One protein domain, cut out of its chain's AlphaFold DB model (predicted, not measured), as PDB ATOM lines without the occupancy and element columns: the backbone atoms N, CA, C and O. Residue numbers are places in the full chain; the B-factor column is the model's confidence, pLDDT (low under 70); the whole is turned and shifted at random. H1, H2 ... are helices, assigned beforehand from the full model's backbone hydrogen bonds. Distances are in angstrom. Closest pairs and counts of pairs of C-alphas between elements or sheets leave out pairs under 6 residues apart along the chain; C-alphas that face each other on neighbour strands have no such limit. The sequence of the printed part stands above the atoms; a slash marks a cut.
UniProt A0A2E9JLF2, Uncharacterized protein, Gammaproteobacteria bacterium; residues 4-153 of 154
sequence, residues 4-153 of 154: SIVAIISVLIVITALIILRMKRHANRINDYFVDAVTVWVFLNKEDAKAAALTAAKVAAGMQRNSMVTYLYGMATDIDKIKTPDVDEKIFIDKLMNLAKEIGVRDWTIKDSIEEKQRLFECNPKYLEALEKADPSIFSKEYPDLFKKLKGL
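AT A GLANCE: This is residues 4 to 153 of the 154 residues of an uncharacterized protein of Gammaproteobacteria bacterium (UniProt A0A2E9JLF2). A knot of short and medium helices sits at one end of a very long helix, H1, whose residues 4 to 24 stick out as a bare arm. In the body, the later part of H1 packs with H2, H3 and H4 in an up-and-down bundle, each helix running against the one before; H5 and H6 pack on H2, H7 packs on H1, and H8 follows at the end. The printed part has 150 residues with eight named helices, H1 to H8 in order, and no named strand; the class is all helix. It is only just loose, close to compact, with a radius of gyration of the C-alphas of 18.0 A; the spans are 72 by 36 by 28 A, the arm making the length.

IN THESE COORDINATES: H1, residues 4 to 44, begins with C-alpha 4 at (-66.250, 58.039, -2.151) and is 59.8 A long from first to last C-alpha. H2, residues 47 to 59, is 18.4 A long; H3, residues 62 to 81, 29.1 A; H4, residues 89 to 104, 22.3 A; and H5, residues 110 to 123, 20.2 A. H5 begins with C-alpha 110 at (-45.191, 24.006, -13.661). H6, residues 125 to 132, H7, residues 137 to 142, and H8, residues 144 to 151, are shorter; C-alpha 151 is at (-43.104, 15.895, 21.661).

HOW THE PARTS SIT: H1 touches H2 with residues 30 to 41 alone, a helical hairpin at a shallow tilt of 26 degrees; their closest C-alphas, Phe 34 and Ala 53, are 4.8 A apart. H2 is the hub, touching five helices. H2 and H3 form a hairpin at a steep tilt of 39 degrees, closest at the C-alphas of Ala 57 and Arg 65, 5.7 A. H3 and H4 form a hairpin at a shallow tilt of 11 degrees, closest at Ala 76 and Ile 93, C-alphas 4.9 A apart. H5 touches H2, opposite ways at 23 degrees, with the C-alphas of Lys 58 and Ser 113 closest at 5.3 A. H6 touches H2 at Ala 52 and Tyr 127, the closest C-alphas, 6.3 A apart. H7 touches H1 at Asp 36 and Phe 139, closest C-alphas 6.3 A apart. H8 is close to H7 but not clearly touching, C-alphas of Ser 140 and Phe 147 closest at 5.9 A. Among the pairs that stay apart are H1 and H5. In each of the eight helices every O i to N i+4 pair is within hydrogen-bond range.

THE WHOLE: The C-alphas of Ser 4 and Pro 85, 72.0 A apart, are the two farthest apart. Residues 82 to 88 also stand free. The printed part has no cut, and no link is long. The mean pLDDT of the printed part is 91.8; residues 85 to 86, 106 and 153 are under 70.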
ATOM      1  N   SER A   4     -66.082  59.328  -1.468       80.31
ATOM      2  CA  SER A   4     -66.250  58.039  -2.151       80.31
ATOM      3  C   SER A   4     -64.933  57.412  -2.635       80.31
ATOM      4  O   SER A   4     -64.777  56.199  -2.562       80.31
ATOM      5  N   ILE A   5     -63.959  58.211  -3.088       85.00
ATOM      6  CA  ILE A   5     -62.647  57.707  -3.536       85.00
ATOM      7  C   ILE A   5     -61.841  57.200  -2.335       85.00
ATOM      8  O   ILE A   5     -61.239  56.131  -2.398       85.00
ATOM      9  N   VAL A   6     -61.883  57.926  -1.213       86.31
ATOM     10  CA  VAL A   6     -61.200  57.532   0.031       86.31
ATOM     11  C   VAL A   6     -61.783  56.229   0.588       86.31
ATOM     12  O   VAL A   6     -61.032  55.350   1.016       86.31
ATOM     13  N   ALA A   7     -63.108  56.063   0.524       86.31
ATOM     14  CA  ALA A   7     -63.782  54.838   0.948       86.31
ATOM     15  C   ALA A   7     -63.385  53.624   0.087       86.31
ATOM     16  O   ALA A   7     -63.041  52.577   0.634       86.31
ATOM     17  N   ILE A   8     -63.355  53.771  -1.244       91.06
ATOM     18  CA  ILE A   8     -62.946  52.696  -2.168       91.06
ATOM     19  C   ILE A   8     -61.493  52.275  -1.914       91.06
ATOM     20  O   ILE A   8     -61.207  51.082  -1.806       91.06
ATOM     21  N   ILE A   9     -60.582  53.240  -1.765       91.62
ATOM     22  CA  ILE A   9     -59.167  52.962  -1.475       91.62
ATOM     23  C   ILE A   9     -59.023  52.214  -0.142       91.62
ATOM     24  O   ILE A   9     -58.280  51.239  -0.062       91.62
ATOM     25  N   SER A  10     -59.770  52.619   0.888       90.81
ATOM     26  CA  SER A  10     -59.730  51.966   2.202       90.81
ATOM     27  C   SER A  10     -60.183  50.503   2.134       90.81
ATOM     28  O   SER A  10     -59.528  49.627   2.698       90.81
ATOM     29  N   VAL A  11     -61.259  50.213   1.393       92.25
ATOM     30  CA  VAL A  11     -61.742  48.837   1.183       92.25
ATOM     31  C   VAL A  11     -60.703  47.996   0.439       92.25
ATOM     32  O   VAL A  11     -60.430  46.867   0.847       92.25
ATOM     33  N   LEU A  12     -60.077  48.546  -0.606       93.12
ATOM     34  CA  LEU A  12     -59.025  47.851  -1.351       93.12
ATOM     35  C   LEU A  12     -57.831  47.500  -0.455       93.12
ATOM     36  O   LEU A  12     -57.380  46.358  -0.483       93.12
ATOM     37  N   ILE A  13     -57.374  48.428   0.394       94.25
ATOM     38  CA  ILE A  13     -56.273  48.180   1.340       94.25
ATOM     39  C   ILE A  13     -56.604  47.013   2.279       94.25
ATOM     40  O   ILE A  13     -55.775  46.121   2.469       94.25
ATOM     41  N   VAL A  14     -57.816  46.986   2.843       93.56
ATOM     42  CA  VAL A  14     -58.249  45.904   3.742       93.56
ATOM     43  C   VAL A  14     -58.284  44.561   3.007       93.56
ATOM     44  O   VAL A  14     -57.762  43.574   3.522       93.56
ATOM     45  N   ILE A  15     -58.837  44.513   1.791       94.19
ATOM     46  CA  ILE A  15     -58.883  43.285   0.980       94.19
ATOM     47  C   ILE A  15     -57.467  42.789   0.671       94.19
ATOM     48  O   ILE A  15     -57.169  41.611   0.881       94.19
ATOM     49  N   THR A  16     -56.571  43.674   0.229       92.44
ATOM     50  CA  THR A  16     -55.174  43.323  -0.048       92.44
ATOM     51  C   THR A  16     -54.476  42.787   1.205       92.44
ATOM     52  O   THR A  16     -53.822  41.746   1.136       92.44
ATOM     53  N   ALA A  17     -54.660  43.425   2.364       92.19
ATOM     54  CA  ALA A  17     -54.094  42.951   3.626       92.19
ATOM     55  C   ALA A  17     -54.617  41.554   4.008       92.19
ATOM     56  O   ALA A  17     -53.829  40.683   4.386       92.19
ATOM     57  N   LEU A  18     -55.922  41.299   3.855       92.56
ATOM     58  CA  LEU A  18     -56.522  39.987   4.114       92.56
ATOM     59  C   LEU A  18     -55.959  38.898   3.191       92.56
ATOM     60  O   LEU A  18     -55.673  37.791   3.654       92.56
ATOM     61  N   ILE A  19     -55.752  39.210   1.908       91.62
ATOM     62  CA  ILE A  19     -55.140  38.288   0.942       91.62
ATOM     63  C   ILE A  19     -53.701  37.959   1.357       91.62
ATOM     64  O   ILE A  19     -53.352  36.781   1.444       91.62
ATOM     65  N   ILE A  20     -52.889  38.968   1.692       87.69
ATOM     66  CA  ILE A  20     -51.496  38.776   2.127       87.69
ATOM     67  C   ILE A  20     -51.430  37.904   3.389       87.69
ATOM     68  O   ILE A  20     -50.644  36.955   3.451       87.69
ATOM     69  N   LEU A  21     -52.283  38.174   4.384       88.06
ATOM     70  CA  LEU A  21     -52.346  37.377   5.613       88.06
ATOM     71  C   LEU A  21     -52.737  35.922   5.331       88.06
ATOM     72  O   LEU A  21     -52.138  35.000   5.892       88.06
ATOM     73  N   ARG A  22     -53.710  35.701   4.439       88.00
ATOM     74  CA  ARG A  22     -54.134  34.357   4.033       88.00
ATOM     75  C   ARG A  22     -53.011  33.605   3.321       88.00
ATOM     76  O   ARG A  22     -52.764  32.451   3.661       88.00
ATOM     77  N   MET A  23     -52.312  34.257   2.391       84.62
ATOM     78  CA  MET A  23     -51.174  33.670   1.677       84.62
ATOM     79  C   MET A  23     -50.051  33.284   2.639       84.62
ATOM     80  O   MET A  23     -49.556  32.163   2.571       84.62
ATOM     81  N   LYS A  24     -49.706  34.157   3.595       85.56
ATOM     82  CA  LYS A  24     -48.681  33.867   4.609       85.56
ATOM     83  C   LYS A  24     -49.062  32.673   5.489       85.56
ATOM     84  O   LYS A  24     -48.235  31.804   5.742       85.56
ATOM     85  N   ARG A  25     -50.322  32.594   5.933       87.94
ATOM     86  CA  ARG A  25     -50.795  31.463   6.748       87.94
ATOM     87  C   ARG A  25     -50.777  30.151   5.958       87.94
ATOM     88  O   ARG A  25     -50.370  29.132   6.501       87.94
ATOM     89  N   HIS A  26     -51.202  30.172   4.697       87.50
ATOM     90  CA  HIS A  26     -51.150  28.996   3.827       87.50
ATOM     91  C   HIS A  26     -49.704  28.552   3.569       87.50
ATOM     92  O   HIS A  26     -49.393  27.372   3.687       87.50
ATOM     93  N   ALA A  27     -48.806  29.508   3.324       87.38
ATOM     94  CA  ALA A  27     -47.386  29.256   3.129       87.38
ATOM     95  C   ALA A  27     -46.729  28.571   4.337       87.38
ATOM     96  O   ALA A  27     -45.993  27.602   4.159       87.38
ATOM     97  N   ASN A  28     -47.033  29.036   5.554       91.31
ATOM     98  CA  ASN A  28     -46.549  28.403   6.783       91.31
ATOM     99  C   ASN A  28     -47.050  26.963   6.901       91.31
ATOM    100  O   ASN A  28     -46.268  26.063   7.162       91.31
ATOM    101  N   ARG A  29     -48.335  26.735   6.617       95.31
ATOM    102  CA  ARG A  29     -48.936  25.401   6.709       95.31
ATOM    103  C   ARG A  29     -48.361  24.403   5.698       95.31
ATOM    104  O   ARG A  29     -48.275  23.224   6.013       95.31
ATOM    105  N   ILE A  30     -47.956  24.855   4.507       95.56
ATOM    106  CA  ILE A  30     -47.212  24.013   3.551       95.56
ATOM    107  C   ILE A  30     -45.827  23.660   4.109       95.56
ATOM    108  O   ILE A  30     -45.366  22.537   3.936       95.56
ATOM    109  N   ASN A  31     -45.170  24.602   4.789       95.44
ATOM    110  CA  ASN A  31     -43.888  24.349   5.443       95.44
ATOM    111  C   ASN A  31     -44.037  23.317   6.571       95.44
ATOM    112  O   ASN A  31     -43.260  22.373   6.628       95.44
ATOM    113  N   ASP A  32     -45.072  23.449   7.403       96.56
ATOM    114  CA  ASP A  32     -45.390  22.475   8.455       96.56
ATOM    115  C   ASP A  32     -45.688  21.094   7.845       96.56
ATOM    116  O   ASP A  32     -45.189  20.077   8.314       96.56
ATOM    117  N   TYR A  33     -46.444  21.060   6.741       98.25
ATOM    118  CA  TYR A  33     -46.748  19.823   6.019       98.25
ATOM    119  C   TYR A  33     -45.469  19.149   5.516       98.25
ATOM    120  O   TYR A  33     -45.303  17.940   5.652       98.25
ATOM    121  N   PHE A  34     -44.549  19.933   4.951       98.19
ATOM    122  CA  PHE A  34     -43.246  19.452   4.504       98.19
ATOM    123  C   PHE A  34     -42.421  18.876   5.663       98.19
ATOM    124  O   PHE A  34     -41.892  17.773   5.547       98.19
ATOM    125  N   VAL A  35     -42.335  19.601   6.779       97.44
ATOM    126  CA  VAL A  35     -41.605  19.192   7.988       97.44
ATOM    127  C   VAL A  35     -42.123  17.857   8.526       97.44
ATOM    128  O   VAL A  35     -41.334  16.943   8.787       97.44
ATOM    129  N   ASP A  36     -43.442  17.711   8.629       98.06
ATOM    130  CA  ASP A  36     -44.073  16.485   9.118       98.06
ATOM    131  C   ASP A  36     -43.865  15.313   8.141       98.06
ATOM    132  O   ASP A  36     -43.541  14.201   8.567       98.06
ATOM    133  N   ALA A  37     -43.962  15.560   6.830       98.19
ATOM    134  CA  ALA A  37     -43.704  14.559   5.796       98.19
ATOM    135  C   ALA A  37     -42.251  14.049   5.829       98.19
ATOM    136  O   ALA A  37     -42.010  12.839   5.800       98.19
ATOM    137  N   VAL A  38     -41.275  14.959   5.943       98.00
ATOM    138  CA  VAL A  38     -39.851  14.608   6.077       98.00
ATOM    139  C   VAL A  38     -39.622  13.790   7.340       98.00
ATOM    140  O   VAL A  38     -38.948  12.767   7.282       98.00
ATOM    141  N   THR A  39     -40.210  14.203   8.463       95.69
ATOM    142  CA  THR A  39     -40.126  13.481   9.738       95.69
ATOM    143  C   THR A  39     -40.591  12.032   9.584       95.69
ATOM    144  O   THR A  39     -39.863  11.101   9.931       95.69
ATOM    145  N   VAL A  40     -41.771  11.818   8.999       97.31
ATOM    146  CA  VAL A  40     -42.308  10.471   8.755       97.31
ATOM    147  C   VAL A  40     -41.395   9.669   7.824       97.31
ATOM    148  O   VAL A  40     -41.095   8.510   8.111       97.31
ATOM    149  N   TRP A  41     -40.911  10.265   6.736       97.31
ATOM    150  CA  TRP A  41     -40.018   9.571   5.809       97.31
ATOM    151  C   TRP A  41     -38.690   9.170   6.458       97.31
ATOM    152  O   TRP A  41     -38.273   8.019   6.340       97.31
ATOM    153  N   VAL A  42     -38.038  10.092   7.165       93.94
ATOM    154  CA  VAL A  42     -36.733   9.856   7.791       93.94
ATOM    155  C   VAL A  42     -36.843   8.755   8.837       93.94
ATOM    156  O   VAL A  42     -36.090   7.789   8.762       93.94
ATOM    157  N   PHE A  43     -37.805   8.847   9.760       91.50
ATOM    158  CA  PHE A  43     -37.884   7.922  10.895       91.50
ATOM    159  C   PHE A  43     -38.605   6.606  10.593       91.50
ATOM    160  O   PHE A  43     -38.303   5.599  11.229       91.50
ATOM    161  N   LEU A  44     -39.554   6.585   9.650       94.31
ATOM    162  CA  LEU A  44     -40.360   5.393   9.344       94.31
ATOM    163  C   LEU A  44     -40.098   4.812   7.948       94.31
ATOM    164  O   LEU A  44     -40.719   3.811   7.585       94.31
ATOM    165  N   ASN A  45     -39.203   5.418   7.162       94.62
ATOM    166  CA  ASN A  45     -38.858   5.003   5.798       94.62
ATOM    167  C   ASN A  45     -40.081   4.864   4.869       94.62
ATOM    168  O   ASN A  45     -40.182   3.937   4.066       94.62
ATOM    169  N   LYS A  46     -41.044   5.778   5.025       97.00
ATOM    170  CA  LYS A  46     -42.283   5.829   4.244       97.00
ATOM    171  C   LYS A  46     -42.066   6.633   2.963       97.00
ATOM    172  O   LYS A  46     -41.946   7.856   2.999       97.00
ATOM    173  N   GLU A  47     -41.971   5.945   1.829       96.19
ATOM    174  CA  GLU A  47     -41.678   6.578   0.532       96.19
ATOM    175  C   GLU A  47     -42.827   7.453   0.009       96.19
ATOM    176  O   GLU A  47     -42.589   8.431  -0.697       96.19
ATOM    177  N   ASP A  48     -44.069   7.180   0.402       97.06
ATOM    178  CA  ASP A  48     -45.202   8.071   0.138       97.06
ATOM    179  C   ASP A  48     -45.073   9.404   0.897       97.06
ATOM    180  O   ASP A  48     -45.394  10.460   0.351       97.06
ATOM    181  N   ALA A  49     -44.515   9.392   2.113       97.88
ATOM    182  CA  ALA A  49     -44.182  10.613   2.847       97.88
ATOM    183  C   ALA A  49     -43.018  11.381   2.192       97.88
ATOM    184  O   ALA A  49     -43.040  12.612   2.142       97.88
ATOM    185  N   LYS A  50     -42.044  10.683   1.590       97.25
ATOM    186  CA  LYS A  50     -41.015  11.324   0.751       97.25
ATOM    187  C   LYS A  50     -41.638  12.023  -0.456       97.25
ATOM    188  O   LYS A  50     -41.322  13.181  -0.717       97.25
ATOM    189  N   ALA A  51     -42.534  11.338  -1.172       96.94
ATOM    190  CA  ALA A  51     -43.250  11.914  -2.306       96.94
ATOM    191  C   ALA A  51     -44.074  13.138  -1.877       96.94
ATOM    192  O   ALA A  51     -44.069  14.160  -2.562       96.94
ATOM    193  N   ALA A  52     -44.714  13.087  -0.704       98.25
ATOM    194  CA  ALA A  52     -45.425  14.223  -0.125       98.25
ATOM    195  C   ALA A  52     -44.502  15.419   0.157       98.25
ATOM    196  O   ALA A  52     -44.832  16.540  -0.233       98.25
ATOM    197  N   ALA A  53     -43.341  15.190   0.780       98.00
ATOM    198  CA  ALA A  53     -42.345  16.229   1.033       98.00
ATOM    199  C   ALA A  53     -41.829  16.846  -0.277       98.00
ATOM    200  O   ALA A  53     -41.789  18.068  -0.422       98.00
ATOM    201  N   LEU A  54     -41.496  16.010  -1.262       96.31
ATOM    202  CA  LEU A  54     -41.015  16.472  -2.560       96.31
ATOM    203  C   LEU A  54     -42.089  17.284  -3.294       96.31
ATOM    204  O   LEU A  54     -41.808  18.382  -3.765       96.31
ATOM    205  N   THR A  55     -43.336  16.808  -3.316       96.75
ATOM    206  CA  THR A  55     -44.465  17.537  -3.920       96.75
ATOM    207  C   THR A  55     -44.678  18.885  -3.238       96.75
ATOM    208  O   THR A  55     -44.823  19.895  -3.925       96.75
ATOM    209  N   ALA A  56     -44.652  18.925  -1.900       96.88
ATOM    210  CA  ALA A  56     -44.781  20.157  -1.125       96.88
ATOM    211  C   ALA A  56     -43.673  21.161  -1.469       96.88
ATOM    212  O   ALA A  56     -43.947  22.345  -1.671       96.88
ATOM    213  N   ALA A  57     -42.440  20.680  -1.622       95.62
ATOM    214  CA  ALA A  57     -41.342  21.498  -2.103       95.62
ATOM    215  C   ALA A  57     -41.561  21.973  -3.546       95.62
ATOM    216  O   ALA A  57     -41.229  23.120  -3.849       95.62
ATOM    217  N   LYS A  58     -42.168  21.156  -4.426       93.62
ATOM    218  CA  LYS A  58     -42.350  21.536  -5.840       93.62
ATOM    219  C   LYS A  58     -43.338  22.666  -6.016       93.62
ATOM    220  O   LYS A  58     -43.092  23.598  -6.778       93.62
ATOM    221  N   VAL A  59     -44.426  22.601  -5.259       92.12
ATOM    222  CA  VAL A  59     -45.485  23.609  -5.294       92.12
ATOM    223  C   VAL A  59     -45.104  24.894  -4.555       92.12
ATOM    224  O   VAL A  59     -45.736  25.929  -4.761       92.12
ATOM    225  N   ALA A  60     -44.092  24.845  -3.685       91.00
ATOM    226  CA  ALA A  60     -43.676  25.980  -2.878       91.00
ATOM    227  C   ALA A  60     -42.939  27.047  -3.703       91.00
ATOM    228  O   ALA A  60     -42.163  26.751  -4.617       91.00
ATOM    229  N   ALA A  61     -43.134  28.318  -3.341       85.94
ATOM    230  CA  ALA A  61     -42.396  29.428  -3.939       85.94
ATOM    231  C   ALA A  61     -40.904  29.369  -3.564       85.94
ATOM    232  O   ALA A  61     -40.531  28.805  -2.536       85.94
ATOM    233  N   GLY A  62     -40.034  30.019  -4.345       86.94
ATOM    234  CA  GLY A  62     -38.576  29.931  -4.156       86.94
ATOM    235  C   GLY A  62     -38.086  30.259  -2.735       86.94
ATOM    236  O   GLY A  62     -37.225  29.563  -2.207       86.94
ATOM    237  N   MET A  63     -38.676  31.264  -2.074       86.06
ATOM    238  CA  MET A  63     -38.337  31.600  -0.682       86.06
ATOM    239  C   MET A  63     -38.709  30.479   0.301       86.06
ATOM    240  O   MET A  63     -37.934  30.175   1.204       86.06
ATOM    241  N   GLN A  64     -39.866  29.840   0.111       88.88
ATOM    242  CA  GLN A  64     -40.292  28.707   0.936       88.88
ATOM    243  C   GLN A  64     -39.406  27.486   0.685       88.88
ATOM    244  O   GLN A  64     -38.959  26.865   1.641       88.88
ATOM    245  N   ARG A  65     -39.068  27.191  -0.578       92.06
ATOM    246  CA  ARG A  65     -38.133  26.106  -0.917       92.06
ATOM    247  C   ARG A  65     -36.785  26.273  -0.226       92.06
ATOM    248  O   ARG A  65     -36.272  25.315   0.338       92.06
ATOM    249  N   ASN A  66     -36.242  27.490  -0.192       91.88
ATOM    250  CA  ASN A  66     -35.007  27.756   0.549       91.88
ATOM    251  C   ASN A  66     -35.171  27.452   2.046       91.88
ATOM    252  O   ASN A  66     -34.297  26.822   2.629       91.88
ATOM    253  N   SER A  67     -36.301  27.835   2.656       92.81
ATOM    254  CA  SER A  67     -36.597  27.486   4.054       92.81
ATOM    255  C   SER A  67     -36.684  25.973   4.275       92.81
ATOM    256  O   SER A  67     -36.214  25.498   5.305       92.81
ATOM    257  N   MET A  68     -37.262  25.226   3.334       96.44
ATOM    258  CA  MET A  68     -37.346  23.763   3.387       96.44
ATOM    259  C   MET A  68     -35.959  23.118   3.301       96.44
ATOM    260  O   MET A  68     -35.639  22.229   4.084       96.44
ATOM    261  N   VAL A  69     -35.093  23.614   2.414       96.44
ATOM    262  CA  VAL A  69     -33.690  23.181   2.319       96.44
ATOM    263  C   VAL A  69     -32.929  23.486   3.614       96.44
ATOM    264  O   VAL A  69     -32.227  22.621   4.132       96.44
ATOM    265  N   THR A  70     -33.102  24.681   4.188       95.81
ATOM    266  CA  THR A  70     -32.507  25.034   5.487       95.81
ATOM    267  C   THR A  70     -32.991  24.114   6.605       95.81
ATOM    268  O   THR A  70     -32.175  23.692   7.420       95.81
ATOM    269  N   TYR A  71     -34.280  23.760   6.628       95.94
ATOM    270  CA  TYR A  71     -34.813  22.792   7.587       95.94
ATOM    271  C   TYR A  71     -34.111  21.433   7.469       95.94
ATOM    272  O   TYR A  71     -33.677  20.891   8.482       95.94
ATOM    273  N   LEU A  72     -33.928  20.913   6.250       97.62
ATOM    274  CA  LEU A  72     -33.237  19.637   6.028       97.62
ATOM    275  C   LEU A  72     -31.790  19.662   6.540       97.62
ATOM    276  O   LEU A  72     -31.362  18.719   7.202       97.62
ATOM    277  N   TYR A  73     -31.054  20.749   6.285       97.12
ATOM    278  CA  TYR A  73     -29.698  20.915   6.816       97.12
ATOM    279  C   TYR A  73     -29.673  21.018   8.344       97.12
ATOM    280  O   TYR A  73     -28.797  20.427   8.979       97.12
ATOM    281  N   GLY A  74     -30.631  21.737   8.937       94.81
ATOM    282  CA  GLY A  74     -30.781  21.835  10.389       94.81
ATOM    283  C   GLY A  74     -31.043  20.470  11.018       94.81
ATOM    284  O   GLY A  74     -30.295  20.049  11.892       94.81
ATOM    285  N   MET A  75     -32.019  19.731  10.485       94.38
ATOM    286  CA  MET A  75     -32.359  18.387  10.952       94.38
ATOM    287  C   MET A  75     -31.175  17.418  10.834       94.38
ATOM    288  O   MET A  75     -30.911  16.670  11.768       94.38
ATOM    289  N   ALA A  76     -30.424  17.455   9.728       93.62
ATOM    290  CA  ALA A  76     -29.230  16.625   9.560       93.62
ATOM    291  C   ALA A  76     -28.141  16.974  10.587       93.62
ATOM    292  O   ALA A  76     -27.533  16.083  11.174       93.62
ATOM    293  N   THR A  77     -27.937  18.270  10.840       93.94
ATOM    294  CA  THR A  77     -26.982  18.763  11.844       93.94
ATOM    295  C   THR A  77     -27.393  18.361  13.261       93.94
ATOM    296  O   THR A  77     -26.537  18.075  14.091       93.94
ATOM    297  N   ASP A  78     -28.689  18.355  13.563       90.38
ATOM    298  CA  ASP A  78     -29.181  17.949  14.877       90.38
ATOM    299  C   ASP A  78     -29.092  16.434  15.074       90.38
ATOM    300  O   ASP A  78     -28.726  16.005  16.164       90.38
ATOM    301  N   ILE A  79     -29.313  15.632  14.026       89.31
ATOM    302  CA  ILE A  79     -29.074  14.181  14.064       89.31
ATOM    303  C   ILE A  79     -27.593  13.876  14.323       89.31
ATOM    304  O   ILE A  79     -27.312  13.094  15.220       89.31
ATOM    305  N   ASP A  80     -26.658  14.537  13.630       89.06
ATOM    306  CA  ASP A  80     -25.201  14.334  13.798       89.06
ATOM    307  C   ASP A  80     -24.698  14.619  15.230       89.06
ATOM    308  O   ASP A  80     -23.677  14.093  15.683       89.06
ATOM    309  N   LYS A  81     -25.425  15.449  15.990       87.88
ATOM    310  CA  LYS A  81     -25.119  15.714  17.404       87.88
ATOM    311  C   LYS A  81     -25.609  14.603  18.335       87.88
ATOM    312  O   LYS A  81     -25.075  14.471  19.439       87.88
ATOM    313  N   ILE A  82     -26.630  13.842  17.940       82.81
ATOM    314  CA  ILE A  82     -27.254  12.808  18.772       82.81
ATOM    315  C   ILE A  82     -26.499  11.501  18.559       82.81
ATOM    316  O   ILE A  82     -26.985  10.616  17.875       82.81
ATOM    317  N   LYS A  83     -25.328  11.363  19.190       72.44
ATOM    318  CA  LYS A  83     -24.541  10.126  19.105       72.44
ATOM    319  C   LYS A  83     -25.272   8.961  19.766       72.44
ATOM    320  O   LYS A  83     -25.330   8.873  20.994       72.44
ATOM    321  N   THR A  84     -25.775   8.046  18.953       72.94
ATOM    322  CA  THR A  84     -26.519   6.860  19.363       72.94
ATOM    323  C   THR A  84     -25.744   5.613  18.919       72.94
ATOM    324  O   THR A  84     -25.632   5.367  17.722       72.94
ATOM    325  N   PRO A  85     -25.209   4.795  19.849       64.81
ATOM    326  CA  PRO A  85     -24.312   3.676  19.522       64.81
ATOM    327  C   PRO A  85     -24.872   2.645  18.529       64.81
ATOM    328  O   PRO A  85     -24.102   1.998  17.827       64.81
ATOM    329  N   ASP A  86     -26.198   2.507  18.473       68.94
ATOM    330  CA  ASP A  86     -26.894   1.449  17.733       68.94
ATOM    331  C   ASP A  86     -27.531   1.928  16.417       68.94
ATOM    332  O   ASP A  86     -28.252   1.175  15.759       68.94
ATOM    333  N   VAL A  87     -27.311   3.188  16.033       73.75
ATOM    334  CA  VAL A  87     -27.954   3.798  14.869       73.75
ATOM    335  C   VAL A  87     -26.895   4.313  13.908       73.75
ATOM    336  O   VAL A  87     -26.074   5.153  14.261       73.75
ATOM    337  N   ASP A  88     -26.944   3.852  12.657       82.44
ATOM    338  CA  ASP A  88     -26.139   4.440  11.587       82.44
ATOM    339  C   ASP A  88     -26.750   5.787  11.162       82.44
ATOM    340  O   ASP A  88     -27.482   5.897  10.175       82.44
ATOM    341  N   GLU A  89     -26.487   6.822  11.964       85.25
ATOM    342  CA  GLU A  89     -26.951   8.203  11.764       85.25
ATOM    343  C   GLU A  89     -26.603   8.740  10.377       85.25
ATOM    344  O   GLU A  89     -27.357   9.529   9.798       85.25
ATOM    345  N   LYS A  90     -25.500   8.249   9.801       87.88
ATOM    346  CA  LYS A  90     -25.053   8.611   8.462       87.88
ATOM    347  C   LYS A  90     -26.124   8.328   7.414       87.88
ATOM    348  O   LYS A  90     -26.292   9.131   6.503       87.88
ATOM    349  N   ILE A  91     -26.908   7.258   7.569       89.81
ATOM    350  CA  ILE A  91     -28.008   6.937   6.647       89.81
ATOM    351  C   ILE A  91     -29.071   8.042   6.661       89.81
ATOM    352  O   ILE A  91     -29.570   8.435   5.603       89.81
ATOM    353  N   PHE A  92     -29.438   8.561   7.835       90.94
ATOM    354  CA  PHE A  92     -30.435   9.629   7.940       90.94
ATOM    355  C   PHE A  92     -29.896  10.960   7.419       90.94
ATOM    356  O   PHE A  92     -30.596  11.655   6.679       90.94
ATOM    357  N   ILE A  93     -28.643  11.278   7.750       92.62
ATOM    358  CA  ILE A  93     -27.952  12.469   7.254       92.62
ATOM    359  C   ILE A  93     -27.885  12.427   5.724       92.62
ATOM    360  O   ILE A  93     -28.328  13.365   5.066       92.62
ATOM    361  N   ASP A  94     -27.434  11.318   5.135       93.44
ATOM    362  CA  ASP A  94     -27.328  11.167   3.682       93.44
ATOM    363  C   ASP A  94     -28.699  11.289   2.997       93.44
ATOM    364  O   ASP A  94     -28.821  11.966   1.972       93.44
ATOM    365  N   LYS A  95     -29.760  10.708   3.577       94.06
ATOM    366  CA  LYS A  95     -31.142  10.883   3.088       94.06
ATOM    367  C   LYS A  95     -31.549  12.356   3.045       94.06
ATOM    368  O   LYS A  95     -31.991  12.836   2.000       94.06
ATOM    369  N   LEU A  96     -31.378  13.074   4.154       96.19
ATOM    370  CA  LEU A  96     -31.729  14.491   4.268       96.19
ATOM    371  C   LEU A  96     -30.927  15.356   3.292       96.19
ATOM    372  O   LEU A  96     -31.499  16.190   2.589       96.19
ATOM    373  N   MET A  97     -29.618  15.118   3.191       96.69
ATOM    374  CA  MET A  97     -28.723  15.853   2.295       96.69
ATOM    375  C   MET A  97     -29.061  15.612   0.823       96.69
ATOM    376  O   MET A  97     -28.992  16.540   0.014       96.69
ATOM    377  N   ASN A  98     -29.448  14.389   0.458       95.44
ATOM    378  CA  ASN A  98     -29.870  14.071  -0.903       95.44
ATOM    379  C   ASN A  98     -31.201  14.741  -1.254       95.44
ATOM    380  O   ASN A  98     -31.301  15.343  -2.321       95.44
ATOM    381  N   LEU A  99     -32.181  14.726  -0.344       95.94
ATOM    382  CA  LEU A  99     -33.440  15.444  -0.553       95.94
ATOM    383  C   LEU A  99     -33.214  16.964  -0.649       95.94
ATOM    384  O   LEU A  99     -33.820  17.629  -1.485       95.94
ATOM    385  N   ALA A 100     -32.300  17.521   0.153       96.31
ATOM    386  CA  ALA A 100     -31.954  18.942   0.105       96.31
ATOM    387  C   ALA A 100     -31.340  19.336  -1.244       96.31
ATOM    388  O   ALA A 100     -31.692  20.374  -1.803       96.31
ATOM    389  N   LYS A 101     -30.457  18.491  -1.791       94.44
ATOM    390  CA  LYS A 101     -29.895  18.673  -3.137       94.44
ATOM    391  C   LYS A 101     -30.975  18.603  -4.209       94.44
ATOM    392  O   LYS A 101     -30.976  19.448  -5.096       94.44
ATOM    393  N   GLU A 102     -31.882  17.632  -4.111       93.62
ATOM    394  CA  GLU A 102     -32.992  17.467  -5.050       93.62
ATOM    395  C   GLU A 102     -33.867  18.728  -5.077       93.62
ATOM    396  O   GLU A 102     -34.021  19.344  -6.129       93.62
ATOM    397  N   ILE A 103     -34.336  19.190  -3.913       93.75
ATOM    398  CA  ILE A 103     -35.170  20.398  -3.773       93.75
ATOM    399  C   ILE A 103     -34.416  21.682  -4.154       93.75
ATOM    400  O   ILE A 103     -35.017  22.647  -4.629       93.75
ATOM    401  N   GLY A 104     -33.100  21.716  -3.936       89.25
ATOM    402  CA  GLY A 104     -32.254  22.871  -4.223       89.25
ATOM    403  C   GLY A 104     -32.085  23.185  -5.714       89.25
ATOM    404  O   GLY A 104     -31.622  24.279  -6.048       89.25
ATOM    405  N   VAL A 105     -32.463  22.271  -6.615       83.56
ATOM    406  CA  VAL A 105     -32.445  22.514  -8.064       83.56
ATOM    407  C   VAL A 105     -33.440  23.634  -8.397       83.56
ATOM    408  O   VAL A 105     -34.620  23.563  -8.069       83.56
ATOM    409  N   ARG A 106     -32.966  24.722  -9.015       62.81
ATOM    410  CA  ARG A 106     -33.730  25.981  -9.105       62.81
ATOM    411  C   ARG A 106     -34.769  26.054 -10.229       62.81
ATOM    412  O   ARG A 106     -35.654  26.904 -10.134       62.81
ATOM    413  N   ASP A 107     -34.731  25.152 -11.208       74.81
ATOM    414  CA  ASP A 107     -35.481  25.291 -12.468       74.81
ATOM    415  C   ASP A 107     -36.732  24.411 -12.545       74.81
ATOM    416  O   ASP A 107     -36.981  23.729 -13.535       74.81
ATOM    417  N   TRP A 108     -37.528  24.404 -11.479       84.06
ATOM    418  CA  TRP A 108     -38.731  23.579 -11.447       84.06
ATOM    419  C   TRP A 108     -39.847  24.275 -12.208       84.06
ATOM    420  O   TRP A 108     -40.269  25.388 -11.880       84.06
ATOM    421  N   THR A 109     -40.318  23.604 -13.243       88.19
ATOM    422  CA  THR A 109     -41.399  24.058 -14.098       88.19
ATOM    423  C   THR A 109     -42.757  23.728 -13.478       88.19
ATOM    424  O   THR A 109     -42.901  22.892 -12.579       88.19
ATOM    425  N   ILE A 110     -43.807  24.366 -14.002       87.81
ATOM    426  CA  ILE A 110     -45.191  24.006 -13.661       87.81
ATOM    427  C   ILE A 110     -45.450  22.527 -13.990       87.81
ATOM    428  O   ILE A 110     -46.143  21.847 -13.235       87.81
ATOM    429  N   LYS A 111     -44.853  22.017 -15.075       91.31
ATOM    430  CA  LYS A 111     -44.959  20.614 -15.479       91.31
ATOM    431  C   LYS A 111     -44.392  19.677 -14.408       91.31
ATOM    432  O   LYS A 111     -45.096  18.750 -14.023       91.31
ATOM    433  N   ASP A 112     -43.222  19.978 -13.845       90.19
ATOM    434  CA  ASP A 112     -42.619  19.167 -12.772       90.19
ATOM    435  C   ASP A 112     -43.521  19.092 -11.534       90.19
ATOM    436  O   ASP A 112     -43.632  18.053 -10.886       90.19
ATOM    437  N   SER A 113     -44.198  20.198 -11.210       91.06
ATOM    438  CA  SER A 113     -45.149  20.243 -10.094       91.06
ATOM    439  C   SER A 113     -46.400  19.406 -10.363       91.06
ATOM    440  O   SER A 113     -46.917  18.770  -9.447       91.06
ATOM    441  N   ILE A 114     -46.901  19.405 -11.603       93.75
ATOM    442  CA  ILE A 114     -48.055  18.591 -12.012       93.75
ATOM    443  C   ILE A 114     -47.693  17.104 -11.980       93.75
ATOM    444  O   ILE A 114     -48.451  16.310 -11.429       93.75
ATOM    445  N   GLU A 115     -46.532  16.733 -12.521       94.25
ATOM    446  CA  GLU A 115     -46.058  15.347 -12.537       94.25
ATOM    447  C   GLU A 115     -45.859  14.802 -11.118       94.25
ATOM    448  O   GLU A 115     -46.304  13.694 -10.819       94.25
ATOM    449  N   GLU A 116     -45.283  15.591 -10.205       94.06
ATOM    450  CA  GLU A 116     -45.115  15.136  -8.821       94.06
ATOM    451  C   GLU A 116     -46.453  15.022  -8.079       94.06
ATOM    452  O   GLU A 116     -46.659  14.071  -7.329       94.06
ATOM    453  N   LYS A 117     -47.407  15.931  -8.330       96.31
ATOM    454  CA  LYS A 117     -48.769  15.796  -7.794       96.31
ATOM    455  C   LYS A 117     -49.448  14.523  -8.288       96.31
ATOM    456  O   LYS A 117     -50.087  13.844  -7.490       96.31
ATOM    457  N   GLN A 118     -49.302  14.193  -9.570       97.00
ATOM    458  CA  GLN A 118     -49.850  12.963 -10.138       97.00
ATOM    459  C   GLN A 118     -49.227  11.730  -9.474       97.00
ATOM    460  O   GLN A 118     -49.945  10.834  -9.037       97.00
ATOM    461  N   ARG A 119     -47.904  11.723  -9.300       95.69
ATOM    462  CA  ARG A 119     -47.209  10.648  -8.586       95.69
ATOM    463  C   ARG A 119     -47.682  10.520  -7.136       95.69
ATOM    464  O   ARG A 119     -47.920   9.411  -6.663       95.69
ATOM    465  N   LEU A 120     -47.852  11.637  -6.427       97.50
ATOM    466  CA  LEU A 120     -48.383  11.623  -5.066       97.50
ATOM    467  C   LEU A 120     -49.820  11.100  -5.027       97.50
ATOM    468  O   LEU A 120     -50.147  10.332  -4.131       97.50
ATOM    469  N   PHE A 121     -50.663  11.473  -5.992       97.69
ATOM    470  CA  PHE A 121     -52.022  10.949  -6.106       97.69
ATOM    471  C   PHE A 121     -52.037   9.425  -6.265       97.69
ATOM    472  O   PHE A 121     -52.815   8.748  -5.598       97.69
ATOM    473  N   GLU A 122     -51.156   8.890  -7.111       97.19
ATOM    474  CA  GLU A 122     -51.032   7.452  -7.360       97.19
ATOM    475  C   GLU A 122     -50.512   6.687  -6.138       97.19
ATOM    476  O   GLU A 122     -50.985   5.587  -5.855       97.19
ATOM    477  N   CYS A 123     -49.562   7.260  -5.392       95.81
ATOM    478  CA  CYS A 123     -48.998   6.615  -4.205       95.81
ATOM    479  C   CYS A 123     -49.886   6.763  -2.959       95.81
ATOM    480  O   CYS A 123     -50.077   5.798  -2.223       95.81
ATOM    481  N   ASN A 124     -50.390   7.968  -2.689       97.69
ATOM    482  CA  ASN A 124     -51.210   8.271  -1.521       97.69
ATOM    483  C   ASN A 124     -52.123   9.492  -1.783       97.69
ATOM    484  O   ASN A 124     -51.743  10.639  -1.513       97.69
ATOM    485  N   PRO A 125     -53.367   9.278  -2.251       97.81
ATOM    486  CA  PRO A 125     -54.273  10.376  -2.588       97.81
ATOM    487  C   PRO A 125     -54.683  11.217  -1.369       97.81
ATOM    488  O   PRO A 125     -54.997  12.396  -1.524       97.81
ATOM    489  N   LYS A 126     -54.632  10.659  -0.147       98.25
ATOM    490  CA  LYS A 126     -54.937  11.404   1.087       98.25
ATOM    491  C   LYS A 126     -53.878  12.460   1.383       98.25
ATOM    492  O   LYS A 126     -54.214  13.546   1.849       98.25
ATOM    493  N   TYR A 127     -52.612  12.161   1.101       98.31
ATOM    494  CA  TYR A 127     -51.530  13.134   1.233       98.31
ATOM    495  C   TYR A 127     -51.677  14.263   0.220       98.31
ATOM    496  O   TYR A 127     -51.540  15.424   0.593       98.31
ATOM    497  N   LEU A 128     -52.041  13.966  -1.032       98.19
ATOM    498  CA  LEU A 128     -52.317  15.035  -1.993       98.19
ATOM    499  C   LEU A 128     -53.482  15.920  -1.527       98.19
ATOM    500  O   LEU A 128     -53.346  17.142  -1.509       98.19
ATOM    501  N   GLU A 129     -54.593  15.322  -1.092       98.00
ATOM    502  CA  GLU A 129     -55.743  16.071  -0.572       98.00
ATOM    503  C   GLU A 129     -55.350  16.964   0.619       98.00
ATOM    504  O   GLU A 129     -55.743  18.133   0.700       98.00
ATOM    505  N   ALA A 130     -54.545  16.432   1.540       98.12
ATOM    506  CA  ALA A 130     -54.027  17.184   2.672       98.12
ATOM    507  C   ALA A 130     -53.097  18.321   2.224       98.12
ATOM    508  O   ALA A 130     -53.238  19.439   2.720       98.12
ATOM    509  N   LEU A 131     -52.212  18.096   1.250       97.12
ATOM    510  CA  LEU A 131     -51.340  19.131   0.691       97.12
ATOM    511  C   LEU A 131     -52.146  20.270   0.050       97.12
ATOM    512  O   LEU A 131     -51.859  21.439   0.304       97.12
ATOM    513  N   GLU A 132     -53.188  19.960  -0.723       95.56
ATOM    514  CA  GLU A 132     -54.053  20.973  -1.348       95.56
ATOM    515  C   GLU A 132     -54.809  21.819  -0.317       95.56
ATOM    516  O   GLU A 132     -55.032  23.017  -0.512       95.56
ATOM    517  N   LYS A 133     -55.136  21.221   0.831       96.19
ATOM    518  CA  LYS A 133     -55.717  21.913   1.991       96.19
ATOM    519  C   LYS A 133     -54.663  22.556   2.900       96.19
ATOM    520  O   LYS A 133     -55.028  23.223   3.874       96.19
ATOM    521  N   ALA A 134     -53.376  22.367   2.599       95.12
ATOM    522  CA  ALA A 134     -52.247  22.631   3.484       95.12
ATOM    523  C   ALA A 134     -52.524  22.125   4.913       95.12
ATOM    524  O   ALA A 134     -52.487  22.894   5.869       95.12
ATOM    525  N   ASP A 135     -52.939  20.871   5.074       97.38
ATOM    526  CA  ASP A 135     -53.229  20.241   6.361       97.38
ATOM    527  C   ASP A 135     -52.044  19.386   6.840       97.38
ATOM    528  O   ASP A 135     -51.981  18.205   6.500       97.38
ATOM    529  N   PRO A 136     -51.116  19.932   7.653       95.75
ATOM    530  CA  PRO A 136     -50.012  19.143   8.209       95.75
ATOM    531  C   PRO A 136     -50.495  18.043   9.164       95.75
ATOM    532  O   PRO A 136     -49.835  17.022   9.339       95.75
ATOM    533  N   SER A 137     -51.691  18.193   9.749       97.38
ATOM    534  CA  SER A 137     -52.176  17.266  10.775       97.38
ATOM    535  C   SER A 137     -52.425  15.848  10.262       97.38
ATOM    536  O   SER A 137     -52.597  14.945  11.078       97.38
ATOM    537  N   ILE A 138     -52.428  15.627   8.942       98.25
ATOM    538  CA  ILE A 138     -52.576  14.294   8.353       98.25
ATOM    539  C   ILE A 138     -51.533  13.311   8.900       98.25
ATOM    540  O   ILE A 138     -51.894  12.215   9.321       98.25
ATOM    541  N   PHE A 139     -50.272  13.734   9.021       97.94
ATOM    542  CA  PHE A 139     -49.184  12.866   9.468       97.94
ATOM    543  C   PHE A 139     -49.284  12.538  10.956       97.94
ATOM    544  O   PHE A 139     -49.101  11.392  11.350       97.94
ATOM    545  N   SER A 140     -49.631  13.515  11.794       96.31
ATOM    546  CA  SER A 140     -49.815  13.269  13.231       96.31
ATOM    547  C   SER A 140     -51.079  12.468  13.550       96.31
ATOM    548  O   SER A 140     -51.108  11.767  14.561       96.31
ATOM    549  N   LYS A 141     -52.103  12.521  12.688       97.38
ATOM    550  CA  LYS A 141     -53.282  11.644  12.767       97.38
ATOM    551  C   LYS A 141     -52.958  10.209  12.354       97.38
ATOM    552  O   LYS A 141     -53.470   9.285  12.974       97.38
ATOM    553  N   GLU A 142     -52.138  10.025  11.321       97.38
ATOM    554  CA  GLU A 142     -51.796   8.701  10.789       97.38
ATOM    555  C   GLU A 142     -50.678   8.006  11.587       97.38
ATOM    556  O   GLU A 142     -50.718   6.793  11.776       97.38
ATOM    557  N   TYR A 143     -49.732   8.776  12.136       97.31
ATOM    558  CA  TYR A 143     -48.580   8.289  12.907       97.31
ATOM    559  C   TYR A 143     -48.519   8.895  14.322       97.31
ATOM    560  O   TYR A 143     -47.505   9.493  14.701       97.31
ATOM    561  N   PRO A 144     -49.569   8.750  15.150       96.81
ATOM    562  CA  PRO A 144     -49.659   9.427  16.444       96.81
ATOM    563  C   PRO A 144     -48.504   9.072  17.390       96.81
ATOM    564  O   PRO A 144     -48.007   9.946  18.101       96.81
ATOM    565  N   ASP A 145     -48.024   7.826  17.369       96.12
ATOM    566  CA  ASP A 145     -46.929   7.373  18.234       96.12
ATOM    567  C   ASP A 145     -45.596   8.057  17.917       96.12
ATOM    568  O   ASP A 145     -44.851   8.400  18.838       96.12
ATOM    569  N   LEU A 146     -45.306   8.299  16.633       94.06
ATOM    570  CA  LEU A 146     -44.096   9.007  16.207       94.06
ATOM    571  C   LEU A 146     -44.098  10.430  16.774       94.06
ATOM    572  O   LEU A 146     -43.177  10.829  17.487       94.06
ATOM    573  N   PHE A 147     -45.172  11.175  16.519       93.31
ATOM    574  CA  PHE A 147     -45.272  12.572  16.936       93.31
ATOM    575  C   PHE A 147     -45.452  12.730  18.450       93.31
ATOM    576  O   PHE A 147     -45.032  13.740  19.013       93.31
ATOM    577  N   LYS A 148     -46.023  11.737  19.143       93.62
ATOM    578  CA  LYS A 148     -46.065  11.709  20.611       93.62
ATOM    579  C   LYS A 148     -44.668  11.541  21.210       93.62
ATOM    580  O   LYS A 148     -44.351  12.248  22.162       93.62
ATOM    581  N   LYS A 149     -43.836  10.647  20.659       88.75
ATOM    582  CA  LYS A 149     -42.445  10.461  21.109       88.75
ATOM    583  C   LYS A 149     -41.611  11.721  20.896       88.75
ATOM    584  O   LYS A 149     -40.934  12.148  21.821       88.75
ATOM    585  N   LEU A 150     -41.718  12.350  19.724       84.44
ATOM    586  CA  LEU A 150     -40.981  13.582  19.414       84.44
ATOM    587  C   LEU A 150     -41.361  14.743  20.342       84.44
ATOM    588  O   LEU A 150     -40.483  15.447  20.824       84.44
ATOM    589  N   LYS A 151     -42.649  14.896  20.677       84.06
ATOM    590  CA  LYS A 151     -43.104  15.895  21.661       84.06
ATOM    591  C   LYS A 151     -42.596  15.650  23.082       84.06
ATOM    592  O   LYS A 151     -42.625  16.573  23.876       84.06
ATOM    593  N   GLY A 152     -42.205  14.422  23.420       72.06
ATOM    594  CA  GLY A 152     -41.616  14.104  24.722       72.06
ATOM    595  C   GLY A 152     -40.108  14.361  24.801       72.06
ATOM    596  O   GLY A 152     -39.544  14.214  25.880       72.06
ATOM    597  N   LEU A 153     -39.461  14.691  23.676       62.41
ATOM    598  CA  LEU A 153     -38.020  14.955  23.574       62.41
ATOM    599  C   LEU A 153     -37.674  16.456  23.550       62.41
ATOM    600  O   LEU A 153     -36.496  16.794  23.650       62.41
TER     601      LEU A 153